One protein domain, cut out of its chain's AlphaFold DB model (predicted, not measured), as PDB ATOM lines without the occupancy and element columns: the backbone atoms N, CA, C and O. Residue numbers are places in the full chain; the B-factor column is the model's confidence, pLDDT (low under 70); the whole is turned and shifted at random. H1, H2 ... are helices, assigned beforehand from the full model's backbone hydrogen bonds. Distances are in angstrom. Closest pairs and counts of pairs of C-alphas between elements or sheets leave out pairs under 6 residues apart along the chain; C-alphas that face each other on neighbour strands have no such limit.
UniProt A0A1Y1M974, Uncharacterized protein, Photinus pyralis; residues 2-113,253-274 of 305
ATOM      1  N   LYS A   2      81.873 122.417 112.716       62.72
ATOM      2  CA  LYS A   2      82.476 122.587 111.377       62.72
ATOM      3  C   LYS A   2      84.016 122.742 111.407       62.72
ATOM      4  O   LYS A   2      84.603 123.121 110.407       62.72
ATOM      5  N   HIS A   3      84.669 122.490 112.546       83.12
ATOM      6  CA  HIS A   3      86.116 122.677 112.716       83.12
ATOM      7  C   HIS A   3      86.834 121.322 112.763       83.12
ATOM      8  O   HIS A   3      86.709 120.593 113.749       83.12
ATOM      9  N   ASN A   4      87.583 120.994 111.707       89.19
ATOM     10  CA  ASN A   4      88.206 119.675 111.525       89.19
ATOM     11  C   ASN A   4      89.131 119.287 112.686       89.19
ATOM     12  O   ASN A   4      89.009 118.190 113.214       89.19
ATOM     13  N   ILE A   5      89.974 120.206 113.166       91.56
ATOM     14  CA  ILE A   5      90.894 119.932 114.286       91.56
ATOM     15  C   ILE A   5      90.123 119.614 115.572       91.56
ATOM     16  O   ILE A   5      90.503 118.720 116.323       91.56
ATOM     17  N   ALA A   6      89.013 120.312 115.817       91.19
ATOM     18  CA  ALA A   6      88.225 120.091 117.025       91.19
ATOM     19  C   ALA A   6      87.486 118.746 116.959       91.19
ATOM     20  O   ALA A   6      87.348 118.065 117.967       91.19
ATOM     21  N   HIS A   7      87.065 118.335 115.759       93.31
ATOM     22  CA  HIS A   7      86.516 117.006 115.520       93.31
ATOM     23  C   HIS A   7      87.558 115.897 115.726       93.31
ATOM     24  O   HIS A   7      87.258 114.905 116.386       93.31
ATOM     25  N   THR A   8      88.777 116.069 115.208       95.38
ATOM     26  CA  THR A   8      89.873 115.111 115.412       95.38
ATOM     27  C   THR A   8      90.227 114.986 116.891       95.38
ATOM     28  O   THR A   8      90.312 113.872 117.398       95.38
ATOM     29  N   LEU A   9      90.357 116.108 117.606       95.94
ATOM     30  CA  LEU A   9      90.641 116.112 119.042       95.94
ATOM     31  C   LEU A   9      89.549 115.398 119.852       95.94
ATOM     32  O   LEU A   9      89.874 114.595 120.721       95.94
ATOM     33  N   ASP A  10      88.276 115.652 119.543       96.44
ATOM     34  CA  ASP A  10      87.126 114.988 120.172       96.44
ATOM     35  C   ASP A  10      87.166 113.463 119.962       96.44
ATOM     36  O   ASP A  10      86.974 112.694 120.900       96.44
ATOM     37  N   ILE A  11      87.507 112.996 118.751       96.75
ATOM     38  CA  ILE A  11      87.690 111.559 118.479       96.75
ATOM     39  C   ILE A  11      88.868 110.984 119.275       96.75
ATOM     40  O   ILE A  11      88.749 109.891 119.833       96.75
ATOM     41  N   CYS A  12      90.000 111.688 119.324       97.12
ATOM     42  CA  CYS A  12      91.180 111.245 120.064       97.12
ATOM     43  C   CYS A  12      90.890 111.126 121.565       97.12
ATOM     44  O   CYS A  12      91.163 110.081 122.147       97.12
ATOM     45  N   LEU A  13      90.297 112.152 122.179       97.38
ATOM     46  CA  LEU A  13      89.955 112.138 123.603       97.38
ATOM     47  C   LEU A  13      88.913 111.070 123.927       97.38
ATOM     48  O   LEU A  13      89.096 110.321 124.879       97.38
ATOM     49  N   TYR A  14      87.879 110.925 123.095       97.31
ATOM     50  CA  TYR A  14      86.900 109.848 123.236       97.31
ATOM     51  C   TYR A  14      87.561 108.457 123.226       97.31
ATOM     52  O   TYR A  14      87.277 107.623 124.084       97.31
ATOM     53  N   LYS A  15      88.495 108.212 122.296       97.38
ATOM     54  CA  LYS A  15      89.263 106.957 122.250       97.38
ATOM     55  C   LYS A  15      90.137 106.765 123.490       97.38
ATOM     56  O   LYS A  15      90.171 105.656 124.012       97.38
ATOM     57  N   ILE A  16      90.801 107.818 123.970       97.75
ATOM     58  CA  ILE A  16      91.630 107.762 125.182       97.75
ATOM     59  C   ILE A  16      90.777 107.421 126.408       97.75
ATOM     60  O   ILE A  16      91.152 106.532 127.164       97.75
ATOM     61  N   PHE A  17      89.618 108.058 126.595       97.69
ATOM     62  CA  PHE A  17      88.727 107.754 127.722       97.69
ATOM     63  C   PHE A  17      88.243 106.303 127.698       97.69
ATOM     64  O   PHE A  17      88.305 105.615 128.716       97.69
ATOM     65  N   ASN A  18      87.843 105.802 126.527       96.19
ATOM     66  CA  ASN A  18      87.462 104.399 126.381       96.19
ATOM     67  C   ASN A  18      88.635 103.456 126.662       96.19
ATOM     68  O   ASN A  18      88.451 102.427 127.304       96.19
ATOM     69  N   GLN A  19      89.847 103.800 126.223       96.00
ATOM     70  CA  GLN A  19      91.033 102.997 126.502       96.00
ATOM     71  C   GLN A  19      91.376 102.978 127.996       96.00
ATOM     72  O   GLN A  19      91.716 101.920 128.515       96.00
ATOM     73  N   ILE A  20      91.233 104.109 128.696       96.81
ATOM     74  CA  ILE A  20      91.370 104.169 130.158       96.81
ATOM     75  C   ILE A  20      90.377 103.206 130.811       96.81
ATOM     76  O   ILE A  20      90.789 102.380 131.616       96.81
ATOM     77  N   MET A  21      89.099 103.243 130.417       95.38
ATOM     78  CA  MET A  21      88.090 102.319 130.950       95.38
ATOM     79  C   MET A  21      88.437 100.851 130.686       95.38
ATOM     80  O   MET A  21      88.305 100.031 131.587       95.38
ATOM     81  N   MET A  22      88.910 100.523 129.483       94.50
ATOM     82  CA  MET A  22      89.298  99.156 129.121       94.50
ATOM     83  C   MET A  22      90.506  98.643 129.913       94.50
ATOM     84  O   MET A  22      90.546  97.468 130.248       94.50
ATOM     85  N   ILE A  23      91.491  99.496 130.205       94.69
ATOM     86  CA  ILE A  23      92.660  99.122 131.023       94.69
ATOM     87  C   ILE A  23      92.265  99.018 132.502       94.69
ATOM     88  O   ILE A  23      92.756  98.168 133.238       94.69
ATOM     89  N   SER A  24      91.366  99.889 132.956       94.75
ATOM     90  CA  SER A  24      90.921  99.914 134.345       94.75
ATOM     91  C   SER A  24      89.909  98.829 134.698       94.75
ATOM     92  O   SER A  24      89.703  98.580 135.884       94.75
ATOM     93  N   HIS A  25      89.287  98.180 133.711       92.56
ATOM     94  CA  HIS A  25      88.303  97.125 133.927       92.56
ATOM     95  C   HIS A  25      88.650  95.863 133.137       92.56
ATOM     96  O   HIS A  25      88.577  95.841 131.912       92.56
ATOM     97  N   GLU A  26      88.949  94.782 133.850       87.56
ATOM     98  CA  GLU A  26      89.232  93.474 133.265       87.56
ATOM     99  C   GLU A  26      88.058  92.535 133.553       87.56
ATOM    100  O   GLU A  26      87.658  92.356 134.700       87.56
ATOM    101  N   SER A  27      87.450  91.968 132.507       83.31
ATOM    102  CA  SER A  27      86.256  91.106 132.625       83.31
ATOM    103  C   SER A  27      85.075  91.735 133.393       83.31
ATOM    104  O   SER A  27      84.233  91.029 133.939       83.31
ATOM    105  N   GLY A  28      84.996  93.071 133.423       82.06
ATOM    106  CA  GLY A  28      83.966  93.832 134.140       82.06
ATOM    107  C   GLY A  28      84.331  94.210 135.580       82.06
ATOM    108  O   GLY A  28      83.666  95.068 136.160       82.06
ATOM    109  N   GLU A  29      85.410  93.660 136.141       91.25
ATOM    110  CA  GLU A  29      85.904  94.017 137.471       91.25
ATOM    111  C   GLU A  29      86.971  95.112 137.402       91.25
ATOM    112  O   GLU A  29      87.762  95.182 136.464       91.25
ATOM    113  N   PHE A  30      86.996  95.993 138.403       93.69
ATOM    114  CA  PHE A  30      87.967  97.082 138.458       93.69
ATOM    115  C   PHE A  30      89.370  96.556 138.798       93.69
ATOM    116  O   PHE A  30      89.622  96.105 139.919       93.69
ATOM    117  N   ASN A  31      90.305  96.675 137.855       95.38
ATOM    118  CA  ASN A  31      91.695  96.269 138.018       95.38
ATOM    119  C   ASN A  31      92.526  97.431 138.595       95.38
ATOM    120  O   ASN A  31      92.920  98.377 137.900       95.38
ATOM    121  N   TRP A  32      92.796  97.367 139.902       95.44
ATOM    122  CA  TRP A  32      93.536  98.417 140.606       95.44
ATOM    123  C   TRP A  32      95.005  98.513 140.183       95.44
ATOM    124  O   TRP A  32      95.512  99.626 140.047       95.44
ATOM    125  N   ASP A  33      95.683  97.388 139.964       95.25
ATOM    126  CA  ASP A  33      97.116  97.384 139.665       95.25
ATOM    127  C   ASP A  33      97.399  97.984 138.283       95.25
ATOM    128  O   ASP A  33      98.270  98.849 138.152       95.25
ATOM    129  N   GLN A  34      96.593  97.625 137.276       95.62
ATOM    130  CA  GLN A  34      96.680  98.228 135.943       95.62
ATOM    131  C   GLN A  34      96.334  99.721 135.977       95.62
ATOM    132  O   GLN A  34      97.080 100.539 135.435       95.62
ATOM    133  N   THR A  35      95.262 100.106 136.679       96.75
ATOM    134  CA  THR A  35      94.878 101.522 136.819       96.75
ATOM    135  C   THR A  35      95.968 102.342 137.510       96.75
ATOM    136  O   THR A  35      96.246 103.476 137.118       96.75
ATOM    137  N   LYS A  36      96.617 101.778 138.533       96.50
ATOM    138  CA  LYS A  36      97.714 102.429 139.249       96.50
ATOM    139  C   LYS A  36      98.938 102.624 138.353       96.50
ATOM    140  O   LYS A  36      99.521 103.706 138.391       96.50
ATOM    141  N   SER A  37      99.308 101.623 137.549       97.12
ATOM    142  CA  SER A  37     100.390 101.757 136.563       97.12
ATOM    143  C   SER A  37     100.061 102.846 135.542       97.12
ATOM    144  O   SER A  37     100.850 103.767 135.341       97.12
ATOM    145  N   LEU A  38      98.846 102.818 134.986       97.62
ATOM    146  CA  LEU A  38      98.374 103.817 134.030       97.62
ATOM    147  C   LEU A  38      98.394 105.238 134.616       97.62
ATOM    148  O   LEU A  38      98.798 106.185 133.944       97.62
ATOM    149  N   TYR A  39      97.999 105.394 135.883       98.25
ATOM    150  CA  TYR A  39      98.115 106.663 136.600       98.25
ATOM    151  C   TYR A  39      99.558 107.147 136.703       98.25
ATOM    152  O   TYR A  39      99.804 108.327 136.476       98.25
ATOM    153  N   GLN A  40     100.511 106.271 137.019       98.06
ATOM    154  CA  GLN A  40     101.920 106.657 137.109       98.06
ATOM    155  C   GLN A  40     102.452 107.142 135.755       98.06
ATOM    156  O   GLN A  40     103.086 108.198 135.699       98.06
ATOM    157  N   ASP A  41     102.122 106.439 134.672       97.75
ATOM    158  CA  ASP A  41     102.537 106.811 133.318       97.75
ATOM    159  C   ASP A  41     101.920 108.149 132.882       97.75
ATOM    160  O   ASP A  41     102.625 109.066 132.443       97.75
ATOM    161  N   LEU A  42     100.605 108.310 133.066       98.06
ATOM    162  CA  LEU A  42      99.900 109.544 132.715       98.06
ATOM    163  C   LEU A  42     100.314 110.727 133.595       98.06
ATOM    164  O   LEU A  42     100.375 111.851 133.096       98.06
ATOM    165  N   LEU A  43     100.668 110.500 134.862       98.50
ATOM    166  CA  LEU A  43     101.171 111.548 135.749       98.50
ATOM    167  C   LEU A  43     102.520 112.097 135.267       98.50
ATOM    168  O   LEU A  43     102.741 113.306 135.329       98.50
ATOM    169  N   VAL A  44     103.407 111.241 134.744       98.25
ATOM    170  CA  VAL A  44     104.687 111.677 134.156       98.25
ATOM    171  C   VAL A  44     104.450 112.549 132.923       98.25
ATOM    172  O   VAL A  44     105.094 113.590 132.777       98.25
ATOM    173  N   VAL A  45     103.517 112.158 132.049       97.94
ATOM    174  CA  VAL A  45     103.142 112.959 130.871       97.94
ATOM    175  C   VAL A  45     102.495 114.274 131.296       97.94
ATOM    176  O   VAL A  45     102.833 115.330 130.759       97.94
ATOM    177  N   PHE A  46     101.606 114.233 132.288       98.38
ATOM    178  CA  PHE A  46     100.980 115.427 132.834       98.38
ATOM    179  C   PHE A  46     102.035 116.411 133.345       98.38
ATOM    180  O   PHE A  46     102.004 117.578 132.966       98.38
ATOM    181  N   ASP A  47     102.999 115.942 134.140       97.81
ATOM    182  CA  ASP A  47     104.040 116.798 134.710       97.81
ATOM    183  C   ASP A  47     104.942 117.432 133.646       97.81
ATOM    184  O   ASP A  47     105.254 118.619 133.698       97.81
ATOM    185  N   LYS A  48     105.369 116.634 132.666       97.12
ATOM    186  CA  LYS A  48     106.356 117.073 131.675       97.12
ATOM    187  C   LYS A  48     105.752 117.872 130.525       97.12
ATOM    188  O   LYS A  48     106.476 118.637 129.895       97.12
ATOM    189  N   VAL A  49     104.471 117.669 130.221       97.00
ATOM    190  CA  VAL A  49     103.835 118.211 129.013       97.00
ATOM    191  C   VAL A  49     102.618 119.056 129.349       97.00
ATOM    192  O   VAL A  49     102.555 120.210 128.940       97.00
ATOM    193  N   VAL A  50     101.648 118.523 130.092       97.19
ATOM    194  CA  VAL A  50     100.365 119.217 130.300       97.19
ATOM    195  C   VAL A  50     100.522 120.409 131.243       97.19
ATOM    196  O   VAL A  50     100.120 121.509 130.887       97.19
ATOM    197  N   LEU A  51     101.148 120.214 132.405       96.12
ATOM    198  CA  LEU A  51     101.332 121.251 133.423       96.12
ATOM    199  C   LEU A  51     102.158 122.460 132.931       96.12
ATOM    200  O   LEU A  51     101.771 123.587 133.252       96.12
ATOM    201  N   PRO A  52     103.257 122.286 132.165       95.44
ATOM    202  CA  PRO A  52     104.037 123.406 131.637       95.44
ATOM    203  C   PRO A  52     103.394 124.077 130.414       95.44
ATOM    204  O   PRO A  52     103.801 125.176 130.041       95.44
ATOM    205  N   THR A  53     102.411 123.436 129.768       94.44
ATOM    206  CA  THR A  53     101.745 124.005 128.591       94.44
ATOM    207  C   THR A  53     100.710 125.035 129.021       94.44
ATOM    208  O   THR A  53      99.683 124.711 129.617       94.44
ATOM    209  N   TYR A  54     100.966 126.294 128.676       87.38
ATOM    210  CA  TYR A  54     100.066 127.399 128.981       87.38
ATOM    211  C   TYR A  54      98.712 127.249 128.265       87.38
ATOM    212  O   TYR A  54      98.647 126.944 127.074       87.38
ATOM    213  N   ASN A  55      97.631 127.509 129.004       85.75
ATOM    214  CA  ASN A  55      96.264 127.659 128.499       85.75
ATOM    215  C   ASN A  55      95.677 126.443 127.737       85.75
ATOM    216  O   ASN A  55      94.972 126.578 126.729       85.75
ATOM    217  N   ILE A  56      95.966 125.227 128.213       91.56
ATOM    218  CA  ILE A  56      95.458 123.973 127.636       91.56
ATOM    219  C   ILE A  56      94.109 123.549 128.250       91.56
ATOM    220  O   ILE A  56      94.018 123.272 129.437       91.56
ATOM    221  N   HIS A  57      93.050 123.441 127.439       87.31
ATOM    222  CA  HIS A  57      91.676 123.256 127.951       87.31
ATOM    223  C   HIS A  57      91.166 121.804 127.919       87.31
ATOM    224  O   HIS A  57      90.602 121.311 128.885       87.31
ATOM    225  N   HIS A  58      91.340 121.088 126.802       94.25
ATOM    226  CA  HIS A  58      90.654 119.800 126.610       94.25
ATOM    227  C   HIS A  58      91.466 118.590 127.090       94.25
ATOM    228  O   HIS A  58      90.921 117.664 127.679       94.25
ATOM    229  N   VAL A  59      92.780 118.585 126.845       96.19
ATOM    230  CA  VAL A  59      93.665 117.455 127.185       96.19
ATOM    231  C   VAL A  59      93.728 117.165 128.691       96.19
ATOM    232  O   VAL A  59      93.733 115.986 129.045       96.19
ATOM    233  N   PRO A  60      93.703 118.162 129.603       97.06
ATOM    234  CA  PRO A  60      93.643 117.887 131.034       97.06
ATOM    235  C   PRO A  60      92.516 116.963 131.479       97.06
ATOM    236  O   PRO A  60      92.680 116.262 132.479       97.06
ATOM    237  N   PHE A  61      91.395 116.917 130.748       98.19
ATOM    238  CA  PHE A  61      90.274 116.046 131.097       98.19
ATOM    239  C   PHE A  61      90.638 114.554 131.091       98.19
ATOM    240  O   PHE A  61      89.937 113.770 131.716       98.19
ATOM    241  N   VAL A  62      91.767 114.161 130.488       98.19
ATOM    242  CA  VAL A  62      92.360 112.819 130.646       98.19
ATOM    243  C   VAL A  62      92.684 112.523 132.110       98.19
ATOM    244  O   VAL A  62      92.256 111.496 132.634       98.19
ATOM    245  N   MET A  63      93.365 113.441 132.802       98.25
ATOM    246  CA  MET A  63      93.644 113.289 134.233       98.25
ATOM    247  C   MET A  63      92.383 113.453 135.081       98.25
ATOM    248  O   MET A  63      92.221 112.728 136.057       98.25
ATOM    249  N   PHE A  64      91.473 114.359 134.703       98.56
ATOM    250  CA  PHE A  64      90.186 114.531 135.393       98.56
ATOM    251  C   PHE A  64      89.370 113.235 135.404       98.56
ATOM    252  O   PHE A  64      88.917 112.800 136.459       98.56
ATOM    253  N   PHE A  65      89.229 112.603 134.236       98.50
ATOM    254  CA  PHE A  65      88.515 111.341 134.074       98.50
ATOM    255  C   PHE A  65      89.196 110.205 134.840       98.50
ATOM    256  O   PHE A  65      88.547 109.463 135.565       98.50
ATOM    257  N   LEU A  66      90.525 110.103 134.771       98.00
ATOM    258  CA  LEU A  66      91.245 109.086 135.535       98.00
ATOM    259  C   LEU A  66      91.046 109.249 137.054       98.00
ATOM    260  O   LEU A  66      90.884 108.264 137.773       98.00
ATOM    261  N   CYS A  67      91.005 110.493 137.547       98.38
ATOM    262  CA  CYS A  67      90.727 110.789 138.954       98.38
ATOM    263  C   CYS A  67      89.317 110.366 139.391       98.38
ATOM    264  O   CYS A  67      89.128 110.068 140.571       98.38
ATOM    265  N   SER A  68      88.342 110.303 138.477       97.94
ATOM    266  CA  SER A  68      86.973 109.908 138.818       97.94
ATOM    267  C   SER A  68      86.815 108.414 139.079       97.94
ATOM    268  O   SER A  68      85.825 108.012 139.683       97.94
ATOM    269  N   LEU A  69      87.771 107.586 138.645       97.00
ATOM    270  CA  LEU A  69      87.678 106.130 138.783       97.00
ATOM    271  C   LEU A  69      87.809 105.661 140.235       97.00
ATOM    272  O   LEU A  69      87.218 104.653 140.619       97.00
ATOM    273  N   LYS A  70      88.596 106.368 141.056       95.75
ATOM    274  CA  LYS A  70      88.763 106.040 142.476       95.75
ATOM    275  C   LYS A  70      89.198 107.267 143.283       95.75
ATOM    276  O   LYS A  70      90.172 107.912 142.890       95.75
ATOM    277  N   PRO A  71      88.597 107.543 144.458       96.81
ATOM    278  CA  PRO A  71      88.968 108.695 145.288       96.81
ATOM    279  C   PRO A  71      90.462 108.766 145.630       96.81
ATOM    280  O   PRO A  71      91.035 109.850 145.670       96.81
ATOM    281  N   THR A  72      91.124 107.617 145.796       97.00
ATOM    282  CA  THR A  72      92.567 107.550 146.073       97.00
ATOM    283  C   THR A  72      93.429 108.093 144.930       97.00
ATOM    284  O   THR A  72      94.531 108.570 145.184       97.00
ATOM    285  N   ILE A  73      92.956 108.037 143.679       98.12
ATOM    286  CA  ILE A  73      93.653 108.619 142.520       98.12
ATOM    287  C   ILE A  73      93.533 110.143 142.560       98.12
ATOM    288  O   ILE A  73      94.543 110.833 142.440       98.12
ATOM    289  N   ALA A  74      92.321 110.664 142.785       98.38
ATOM    290  CA  ALA A  74      92.095 112.101 142.941       98.38
ATOM    291  C   ALA A  74      92.939 112.683 144.088       98.38
ATOM    292  O   ALA A  74      93.605 113.703 143.916       98.38
ATOM    293  N   GLU A  75      92.979 111.993 145.230       98.25
ATOM    294  CA  GLU A  75      93.796 112.374 146.383       98.25
ATOM    295  C   GLU A  75      95.295 112.367 146.057       98.25
ATOM    296  O   GLU A  75      96.004 113.332 146.338       98.25
ATOM    297  N   ALA A  76      95.788 111.308 145.405       98.50
ATOM    298  CA  ALA A  76      97.184 111.223 144.985       98.50
ATOM    299  C   ALA A  76      97.564 112.348 144.009       98.50
ATOM    300  O   ALA A  76      98.674 112.886 144.096       98.50
ATOM    301  N   PHE A  77      96.654 112.723 143.110       98.75
ATOM    302  CA  PHE A  77      96.871 113.797 142.148       98.75
ATOM    303  C   PHE A  77      96.879 115.179 142.816       98.75
ATOM    304  O   PHE A  77      97.789 115.971 142.563       98.75
ATOM    305  N   LEU A  78      95.943 115.448 143.733       98.69
ATOM    306  CA  LEU A  78      95.943 116.675 144.538       98.69
ATOM    307  C   LEU A  78      97.219 116.796 145.376       98.69
ATOM    308  O   LEU A  78      97.871 117.836 145.334       98.69
ATOM    309  N   ASN A  79      97.645 115.719 146.040       98.56
ATOM    310  CA  ASN A  79      98.899 115.683 146.798       98.56
ATOM    311  C   ASN A  79     100.123 115.930 145.904       98.56
ATOM    312  O   ASN A  79     101.072 116.616 146.292       98.56
ATOM    313  N   PHE A  80     100.127 115.385 144.686       98.75
ATOM    314  CA  PHE A  80     101.178 115.655 143.711       98.75
ATOM    315  C   PHE A  80     101.250 117.143 143.339       98.75
ATOM    316  O   PHE A  80     102.342 117.716 143.387       98.75
ATOM    317  N   LEU A  81     100.113 117.767 143.019       98.69
ATOM    318  CA  LEU A  81     100.042 119.192 142.694       98.69
ATOM    319  C   LEU A  81     100.447 120.050 143.897       98.69
ATOM    320  O   LEU A  81     101.291 120.933 143.758       98.69
ATOM    321  N   TRP A  82      99.938 119.741 145.090       98.69
ATOM    322  CA  TRP A  82     100.225 120.486 146.313       98.69
ATOM    323  C   TRP A  82     101.715 120.482 146.672       98.69
ATOM    324  O   TRP A  82     102.288 121.528 146.975       98.69
ATOM    325  N   ARG A  83     102.402 119.339 146.518       98.50
ATOM    326  CA  ARG A  83     103.868 119.274 146.678       98.50
ATOM    327  C   ARG A  83     104.603 120.219 145.731       98.50
ATOM    328  O   ARG A  83     105.620 120.784 146.127       98.50
ATOM    329  N   LYS A  84     104.113 120.414 144.501       98.12
ATOM    330  CA  LYS A  84     104.686 121.414 143.587       98.12
ATOM    331  C   LYS A  84     104.421 122.826 144.084       98.12
ATOM    332  O   LYS A  84     105.363 123.607 144.139       98.12
ATOM    333  N   VAL A  85     103.188 123.135 144.493       98.12
ATOM    334  CA  VAL A  85     102.812 124.454 145.038       98.12
ATOM    335  C   VAL A  85     103.695 124.843 146.224       98.12
ATOM    336  O   VAL A  85     104.169 125.978 146.287       98.12
ATOM    337  N   CYS A  86     103.974 123.909 147.129       97.62
ATOM    338  CA  CYS A  86     104.767 124.163 148.332       97.62
ATOM    339  C   CYS A  86     106.284 124.215 148.088       97.62
ATOM    340  O   CYS A  86     107.001 124.767 148.918       97.62
ATOM    341  N   ASN A  87     106.791 123.671 146.978       97.31
ATOM    342  CA  ASN A  87     108.228 123.577 146.728       97.31
ATOM    343  C   ASN A  87     108.786 124.876 146.106       97.31
ATOM    344  O   ASN A  87     108.490 125.160 144.944       97.31
ATOM    345  N   PRO A  88     109.636 125.646 146.815       94.44
ATOM    346  CA  PRO A  88     110.202 126.891 146.293       94.44
ATOM    347  C   PRO A  88     111.181 126.680 145.127       94.44
ATOM    348  O   PRO A  88     111.420 127.620 144.376       94.44
ATOM    349  N   ASN A  89     111.704 125.463 144.936       96.88
ATOM    350  CA  ASN A  89     112.583 125.127 143.810       96.88
ATOM    351  C   ASN A  89     111.812 124.923 142.494       96.88
ATOM    352  O   ASN A  89     112.420 124.803 141.433       96.88
ATOM    353  N   VAL A  90     110.478 124.849 142.545       97.06
ATOM    354  CA  VAL A  90     109.644 124.810 141.341       97.06
ATOM    355  C   VAL A  90     109.407 126.252 140.868       97.06
ATOM    356  O   VAL A  90     109.017 127.093 141.681       97.06
ATOM    357  N   PRO A  91     109.580 126.561 139.567       95.69
ATOM    358  CA  PRO A  91     109.295 127.888 139.025       95.69
ATOM    359  C   PRO A  91     107.891 128.383 139.393       95.69
ATOM    360  O   PRO A  91     106.921 127.622 139.335       95.69
ATOM    361  N   SER A  92     107.771 129.669 139.734       94.25
ATOM    362  CA  SER A  92     106.514 130.278 140.193       94.25
ATOM    363  C   SER A  92     105.358 130.078 139.211       94.25
ATOM    364  O   SER A  92     104.240 129.821 139.647       94.25
ATOM    365  N   ILE A  93     105.634 130.094 137.903       93.19
ATOM    366  CA  ILE A  93     104.640 129.836 136.854       93.19
ATOM    367  C   ILE A  93     104.052 128.421 136.937       93.19
ATOM    368  O   ILE A  93     102.841 128.253 136.866       93.19
ATOM    369  N   HIS A  94     104.875 127.398 137.185       95.44
ATOM    370  CA  HIS A  94     104.393 126.022 137.333       95.44
ATOM    371  C   HIS A  94     103.650 125.821 138.655       95.44
ATOM    372  O   HIS A  94     102.686 125.060 138.713       95.44
ATOM    373  N   ARG A  95     104.074 126.516 139.720       97.44
ATOM    374  CA  ARG A  95     103.364 126.528 141.009       97.44
ATOM    375  C   ARG A  95     101.984 127.164 140.858       97.44
ATOM    376  O   ARG A  95     101.010 126.584 141.321       97.44
ATOM    377  N   HIS A  96     101.897 128.296 140.161       95.56
ATOM    378  CA  HIS A  96     100.637 128.945 139.796       95.56
ATOM    379  C   HIS A  96      99.733 128.000 138.987       95.56
ATOM    380  O   HIS A  96      98.607 127.742 139.409       95.56
ATOM    381  N   SER A  97     100.243 127.388 137.910       96.31
ATOM    382  CA  SER A  97      99.477 126.409 137.122       96.31
ATOM    383  C   SER A  97      98.982 125.241 137.977       96.31
ATOM    384  O   SER A  97      97.831 124.826 137.849       96.31
ATOM    385  N   ALA A  98      99.810 124.722 138.892       97.88
ATOM    386  CA  ALA A  98      99.412 123.642 139.791       97.88
ATOM    387  C   ALA A  98      98.244 124.054 140.703       97.88
ATOM    388  O   ALA A  98      97.296 123.281 140.852       97.88
ATOM    389  N   VAL A  99      98.261 125.279 141.242       98.25
ATOM    390  CA  VAL A  99      97.136 125.833 142.012       98.25
ATOM    391  C   VAL A  99      95.864 125.905 141.159       98.25
ATOM    392  O   VAL A  99      94.804 125.483 141.619       98.25
ATOM    393  N   SER A 100      95.961 126.362 139.908       97.25
ATOM    394  CA  SER A 100      94.832 126.400 138.970       97.25
ATOM    395  C   SER A 100      94.221 125.020 138.709       97.25
ATOM    396  O   SER A 100      92.997 124.870 138.751       97.25
ATOM    397  N   TYR A 101      95.050 123.990 138.496       98.19
ATOM    398  CA  TYR A 101      94.579 122.606 138.356       98.19
ATOM    399  C   TYR A 101      93.876 122.106 139.618       98.19
ATOM    400  O   TYR A 101      92.798 121.521 139.510       98.19
ATOM    401  N   MET A 102      94.432 122.372 140.805       98.50
ATOM    402  CA  MET A 102      93.798 121.994 142.072       98.50
ATOM    403  C   MET A 102      92.441 122.678 142.241       98.50
ATOM    404  O   MET A 102      91.436 122.007 142.466       98.50
ATOM    405  N   ALA A 103      92.398 124.004 142.085       98.12
ATOM    406  CA  ALA A 103      91.188 124.801 142.250       98.12
ATOM    407  C   ALA A 103      90.076 124.341 141.309       98.12
ATOM    408  O   ALA A 103      88.934 124.134 141.722       98.12
ATOM    409  N   SER A 104      90.427 124.143 140.039       97.56
ATOM    410  CA  SER A 104      89.487 123.721 139.014       97.56
ATOM    411  C   SER A 104      88.994 122.286 139.255       97.56
ATOM    412  O   SER A 104      87.792 122.050 139.151       97.56
ATOM    413  N   LEU A 105      89.864 121.351 139.669       98.50
ATOM    414  CA  LEU A 105      89.469 119.969 139.970       98.50
ATOM    415  C   LEU A 105      88.511 119.917 141.162       98.50
ATOM    416  O   LEU A 105      87.420 119.367 141.048       98.50
ATOM    417  N   VAL A 106      88.893 120.523 142.289       98.44
ATOM    418  CA  VAL A 106      88.100 120.497 143.528       98.44
ATOM    419  C   VAL A 106      86.740 121.180 143.342       98.44
ATOM    420  O   VAL A 106      85.729 120.708 143.868       98.44
ATOM    421  N   ALA A 107      86.675 122.254 142.554       97.75
ATOM    422  CA  ALA A 107      85.410 122.911 142.248       97.75
ATOM    423  C   ALA A 107      84.524 122.091 141.295       97.75
ATOM    424  O   ALA A 107      83.321 121.997 141.521       97.75
ATOM    425  N   ARG A 108      85.090 121.496 140.237       97.81
ATOM    426  CA  ARG A 108      84.311 120.913 139.130       97.81
ATOM    427  C   ARG A 108      84.052 119.413 139.246       97.81
ATOM    428  O   ARG A 108      83.159 118.918 138.574       97.81
ATOM    429  N   ALA A 109      84.797 118.669 140.056       97.88
ATOM    430  CA  ALA A 109      84.617 117.225 140.176       97.88
ATOM    431  C   ALA A 109      83.484 116.861 141.145       97.88
ATOM    432  O   ALA A 109      83.555 117.156 142.345       97.88
ATOM    433  N   SER A 110      82.462 116.154 140.647       97.38
ATOM    434  CA  SER A 110      81.370 115.635 141.489       97.38
ATOM    435  C   SER A 110      81.825 114.479 142.387       97.38
ATOM    436  O   SER A 110      81.270 114.269 143.462       97.38
ATOM    437  N   PHE A 111      82.886 113.777 141.983       97.31
ATOM    438  CA  PHE A 111      83.491 112.660 142.709       97.31
ATOM    439  C   PHE A 111      84.449 113.087 143.832       97.31
ATOM    440  O   PHE A 111      84.975 112.219 144.527       97.31
ATOM    441  N   VAL A 112      84.702 114.389 144.026       98.06
ATOM    442  CA  VAL A 112      85.510 114.880 145.155       98.06
ATOM    443  C   VAL A 112      84.647 114.893 146.424       98.06
ATOM    444  O   VAL A 112      83.705 115.688 146.514       98.06
ATOM    445  N   PRO A 113      84.950 114.039 147.421       97.31
ATOM    446  CA  PRO A 113      84.170 113.955 148.648       97.31
ATOM    447  C   PRO A 113      84.434 115.151 149.572       97.31
ATOM    448  O   PRO A 113      85.501 115.768 149.544       97.31
ATOM    449  N   PRO A 253      91.668 125.059 134.201       93.94
ATOM    450  CA  PRO A 253      91.862 124.015 133.191       93.94
ATOM    451  C   PRO A 253      90.665 123.089 132.937       93.94
ATOM    452  O   PRO A 253      90.603 122.461 131.885       93.94
ATOM    453  N   PHE A 254      89.743 122.971 133.896       96.31
ATOM    454  CA  PHE A 254      88.531 122.158 133.788       96.31
ATOM    455  C   PHE A 254      87.270 123.010 133.614       96.31
ATOM    456  O   PHE A 254      86.191 122.611 134.054       96.31
ATOM    457  N   ASP A 255      87.372 124.181 132.984       92.38
ATOM    458  CA  ASP A 255      86.205 124.871 132.429       92.38
ATOM    459  C   ASP A 255      85.439 123.988 131.422       92.38
ATOM    460  O   ASP A 255      85.993 123.006 130.921       92.38
ATOM    461  N   PRO A 256      84.143 124.265 131.163       93.38
ATOM    462  CA  PRO A 256      83.248 123.297 130.540       93.38
ATOM    463  C   PRO A 256      83.764 122.768 129.205       93.38
ATOM    464  O   PRO A 256      84.094 123.528 128.291       93.38
ATOM    465  N   LEU A 257      83.784 121.442 129.079       92.25
ATOM    466  CA  LEU A 257      84.258 120.774 127.878       92.25
ATOM    467  C   LEU A 257      83.274 121.005 126.717       92.25
ATOM    468  O   LEU A 257      82.119 120.590 126.767       92.25
ATOM    469  N   VAL A 258      83.740 121.643 125.641       92.56
ATOM    470  CA  VAL A 258      82.898 121.996 124.478       92.56
ATOM    471  C   VAL A 258      82.827 120.901 123.403       92.56
ATOM    472  O   VAL A 258      82.045 121.001 122.454       92.56
ATOM    473  N   LEU A 259      83.660 119.864 123.520       93.06
ATOM    474  CA  LEU A 259      83.780 118.773 122.549       93.06
ATOM    475  C   LEU A 259      82.629 117.780 122.711       93.06
ATOM    476  O   LEU A 259      82.453 117.219 123.784       93.06
ATOM    477  N   LYS A 260      81.845 117.554 121.652       91.69
ATOM    478  CA  LYS A 260      80.549 116.862 121.748       91.69
ATOM    479  C   LYS A 260      80.629 115.452 122.339       91.69
ATOM    480  O   LYS A 260      79.887 115.173 123.270       91.69
ATOM    481  N   ARG A 261      81.494 114.577 121.812       94.44
ATOM    482  CA  ARG A 261      81.547 113.165 122.242       94.44
ATOM    483  C   ARG A 261      82.233 113.018 123.586       94.44
ATOM    484  O   ARG A 261      81.756 112.315 124.465       94.44
ATOM    485  N   SER A 262      83.363 113.696 123.751       95.56
ATOM    486  CA  SER A 262      84.106 113.696 125.004       95.56
ATOM    487  C   SER A 262      83.292 114.304 126.152       95.56
ATOM    488  O   SER A 262      83.405 113.833 127.278       95.56
ATOM    489  N   LYS A 263      82.434 115.299 125.878       95.19
ATOM    490  CA  LYS A 263      81.543 115.901 126.878       95.19
ATOM    491  C   LYS A 263      80.578 114.884 127.474       95.19
ATOM    492  O   LYS A 263      80.431 114.871 128.686       95.19
ATOM    493  N   GLU A 264      79.978 114.011 126.667       95.94
ATOM    494  CA  GLU A 264      79.019 113.005 127.153       95.94
ATOM    495  C   GLU A 264      79.624 112.063 128.207       95.94
ATOM    496  O   GLU A 264      78.925 111.638 129.121       95.94
ATOM    497  N   ILE A 265      80.932 111.785 128.125       96.62
ATOM    498  CA  ILE A 265      81.656 110.965 129.111       96.62
ATOM    499  C   ILE A 265      81.922 111.742 130.410       96.62
ATOM    500  O   ILE A 265      81.890 111.167 131.495       96.62
ATOM    501  N   ILE A 266      82.202 113.044 130.309       97.62
ATOM    502  CA  ILE A 266      82.574 113.891 131.449       97.62
ATOM    503  C   ILE A 266      81.347 114.428 132.195       97.62
ATOM    504  O   ILE A 266      81.405 114.589 133.410       97.62
ATOM    505  N   GLU A 267      80.233 114.679 131.506       96.12
ATOM    506  CA  GLU A 267      79.018 115.282 132.076       96.12
ATOM    507  C   GLU A 267      78.558 114.638 133.401       96.12
ATOM    508  O   GLU A 267      78.294 115.380 134.348       96.12
ATOM    509  N   PRO A 268      78.516 113.293 133.545       97.12
ATOM    510  CA  PRO A 268      78.040 112.651 134.775       97.12
ATOM    511  C   PRO A 268      78.944 112.895 135.991       97.12
ATOM    512  O   PRO A 268      78.499 112.816 137.136       97.12
ATOM    513  N   ILE A 269      80.225 113.181 135.752       97.44
ATOM    514  CA  ILE A 269      81.252 113.370 136.783       97.44
ATOM    515  C   ILE A 269      81.608 114.854 137.000       97.44
ATOM    516  O   ILE A 269      82.576 115.173 137.699       97.44
ATOM    517  N   TYR A 270      80.832 115.765 136.404       97.81
ATOM    518  CA  TYR A 270      81.134 117.190 136.328       97.81
ATOM    519  C   TYR A 270      80.083 118.060 137.024       97.81
ATOM    520  O   TYR A 270      78.878 117.850 136.903       97.81
ATOM    521  N   LEU A 271      80.547 119.081 137.740       96.88
ATOM    522  CA  LEU A 271      79.723 120.083 138.402       96.88
ATOM    523  C   LEU A 271      79.741 121.388 137.612       96.88
ATOM    524  O   LEU A 271      80.790 121.991 137.376       96.88
ATOM    525  N   TYR A 272      78.546 121.857 137.268       93.81
ATOM    526  CA  TYR A 272      78.330 123.174 136.686       93.81
ATOM    527  C   TYR A 272      78.135 124.225 137.774       93.81
ATOM    528  O   TYR A 272      77.494 123.967 138.796       93.81
ATOM    529  N   TYR A 273      78.676 125.421 137.538       87.81
ATOM    530  CA  TYR A 273      78.405 126.560 138.406       87.81
ATOM    531  C   TYR A 273      76.921 126.914 138.318       87.81
ATOM    532  O   TYR A 273      76.400 127.085 137.219       87.81
ATOM    533  N   LYS A 274      76.260 127.042 139.467       80.38
ATOM    534  CA  LYS A 274      74.875 127.515 139.559       80.38
ATOM    535  C   LYS A 274      74.909 128.917 140.145       80.38
ATOM    536  O   LYS A 274      75.382 129.090 141.268       80.38
TER     537      LYS A 274
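What this domain is: This is residues 2 to 113 and 253 to 274 of the 305 residues of an uncharacterized protein of Photinus pyralis (UniProt A0A1Y1M974). What is the shape? The short helix H3 sits in the middle, with H1 and H2 beside it as a V-shaped hairpin. The hairpin of H4 and H5 covers another side, and H6 packs on H1. How large is it? The printed part has 134 residues with six named helices, H1 to H6 in chain order, and no named strand: all helix, compact, radius of gyration of the C-alphas 14.8 A, spans 43 by 40 by 31 A.

How they stand to each other: How does the printed part open? H1, residues 4 to 24, and H2, residues 32 to 50, form a hairpin, opposite ways at a shallow tilt of 32 degrees, only just short of steep; they touch through residues 20 to 24 and 32 to 38 alone, the closest C-alphas being those of Ser 24 and Thr 35, 4.9 A. What follows? H3, residues 61 to 68, touches residues 13 to 20 of H1 alone, closest C-alphas Phe 17 and Val 62, 6.9 A. H4, residues 71 to 86, touches H3 only at the corner, closest C-alphas Cys 67 and Ala 74, 4.4 A, and forms a hairpin with H5, residues 92 to 108, closest C-alphas Val 85 and Arg 95, 4.6 A. What of the last helix? H6, residues 260 to 269, touches residues 10 to 17 of H1 alone at a steep tilt of 42 degrees, closest C-alphas Tyr 14 and Ser 262, 5.1 A. Every O i to N i+4 pair is within hydrogen-bond range in H1 to H5, but 2 of 6 in H6, with 4 of 7 O i to N i+3 pairs.

Where its parts are: Where do the helices begin and end? H1 starts at C-alpha 4 (88.206, 119.675, 111.525) and H6 ends at C-alpha 269 (81.252, 113.370, 136.783). How long are they? H1 spans 30.3 A, H2 24.2 A, H5 24.1 A and H4 22.3 A.

The domain as a whole: Is anything missing? Residues 114 to 252 are not printed; C-alphas 113 and 253 are 20.0 A apart. Where is confidence low? Residue 2 alone is under 70.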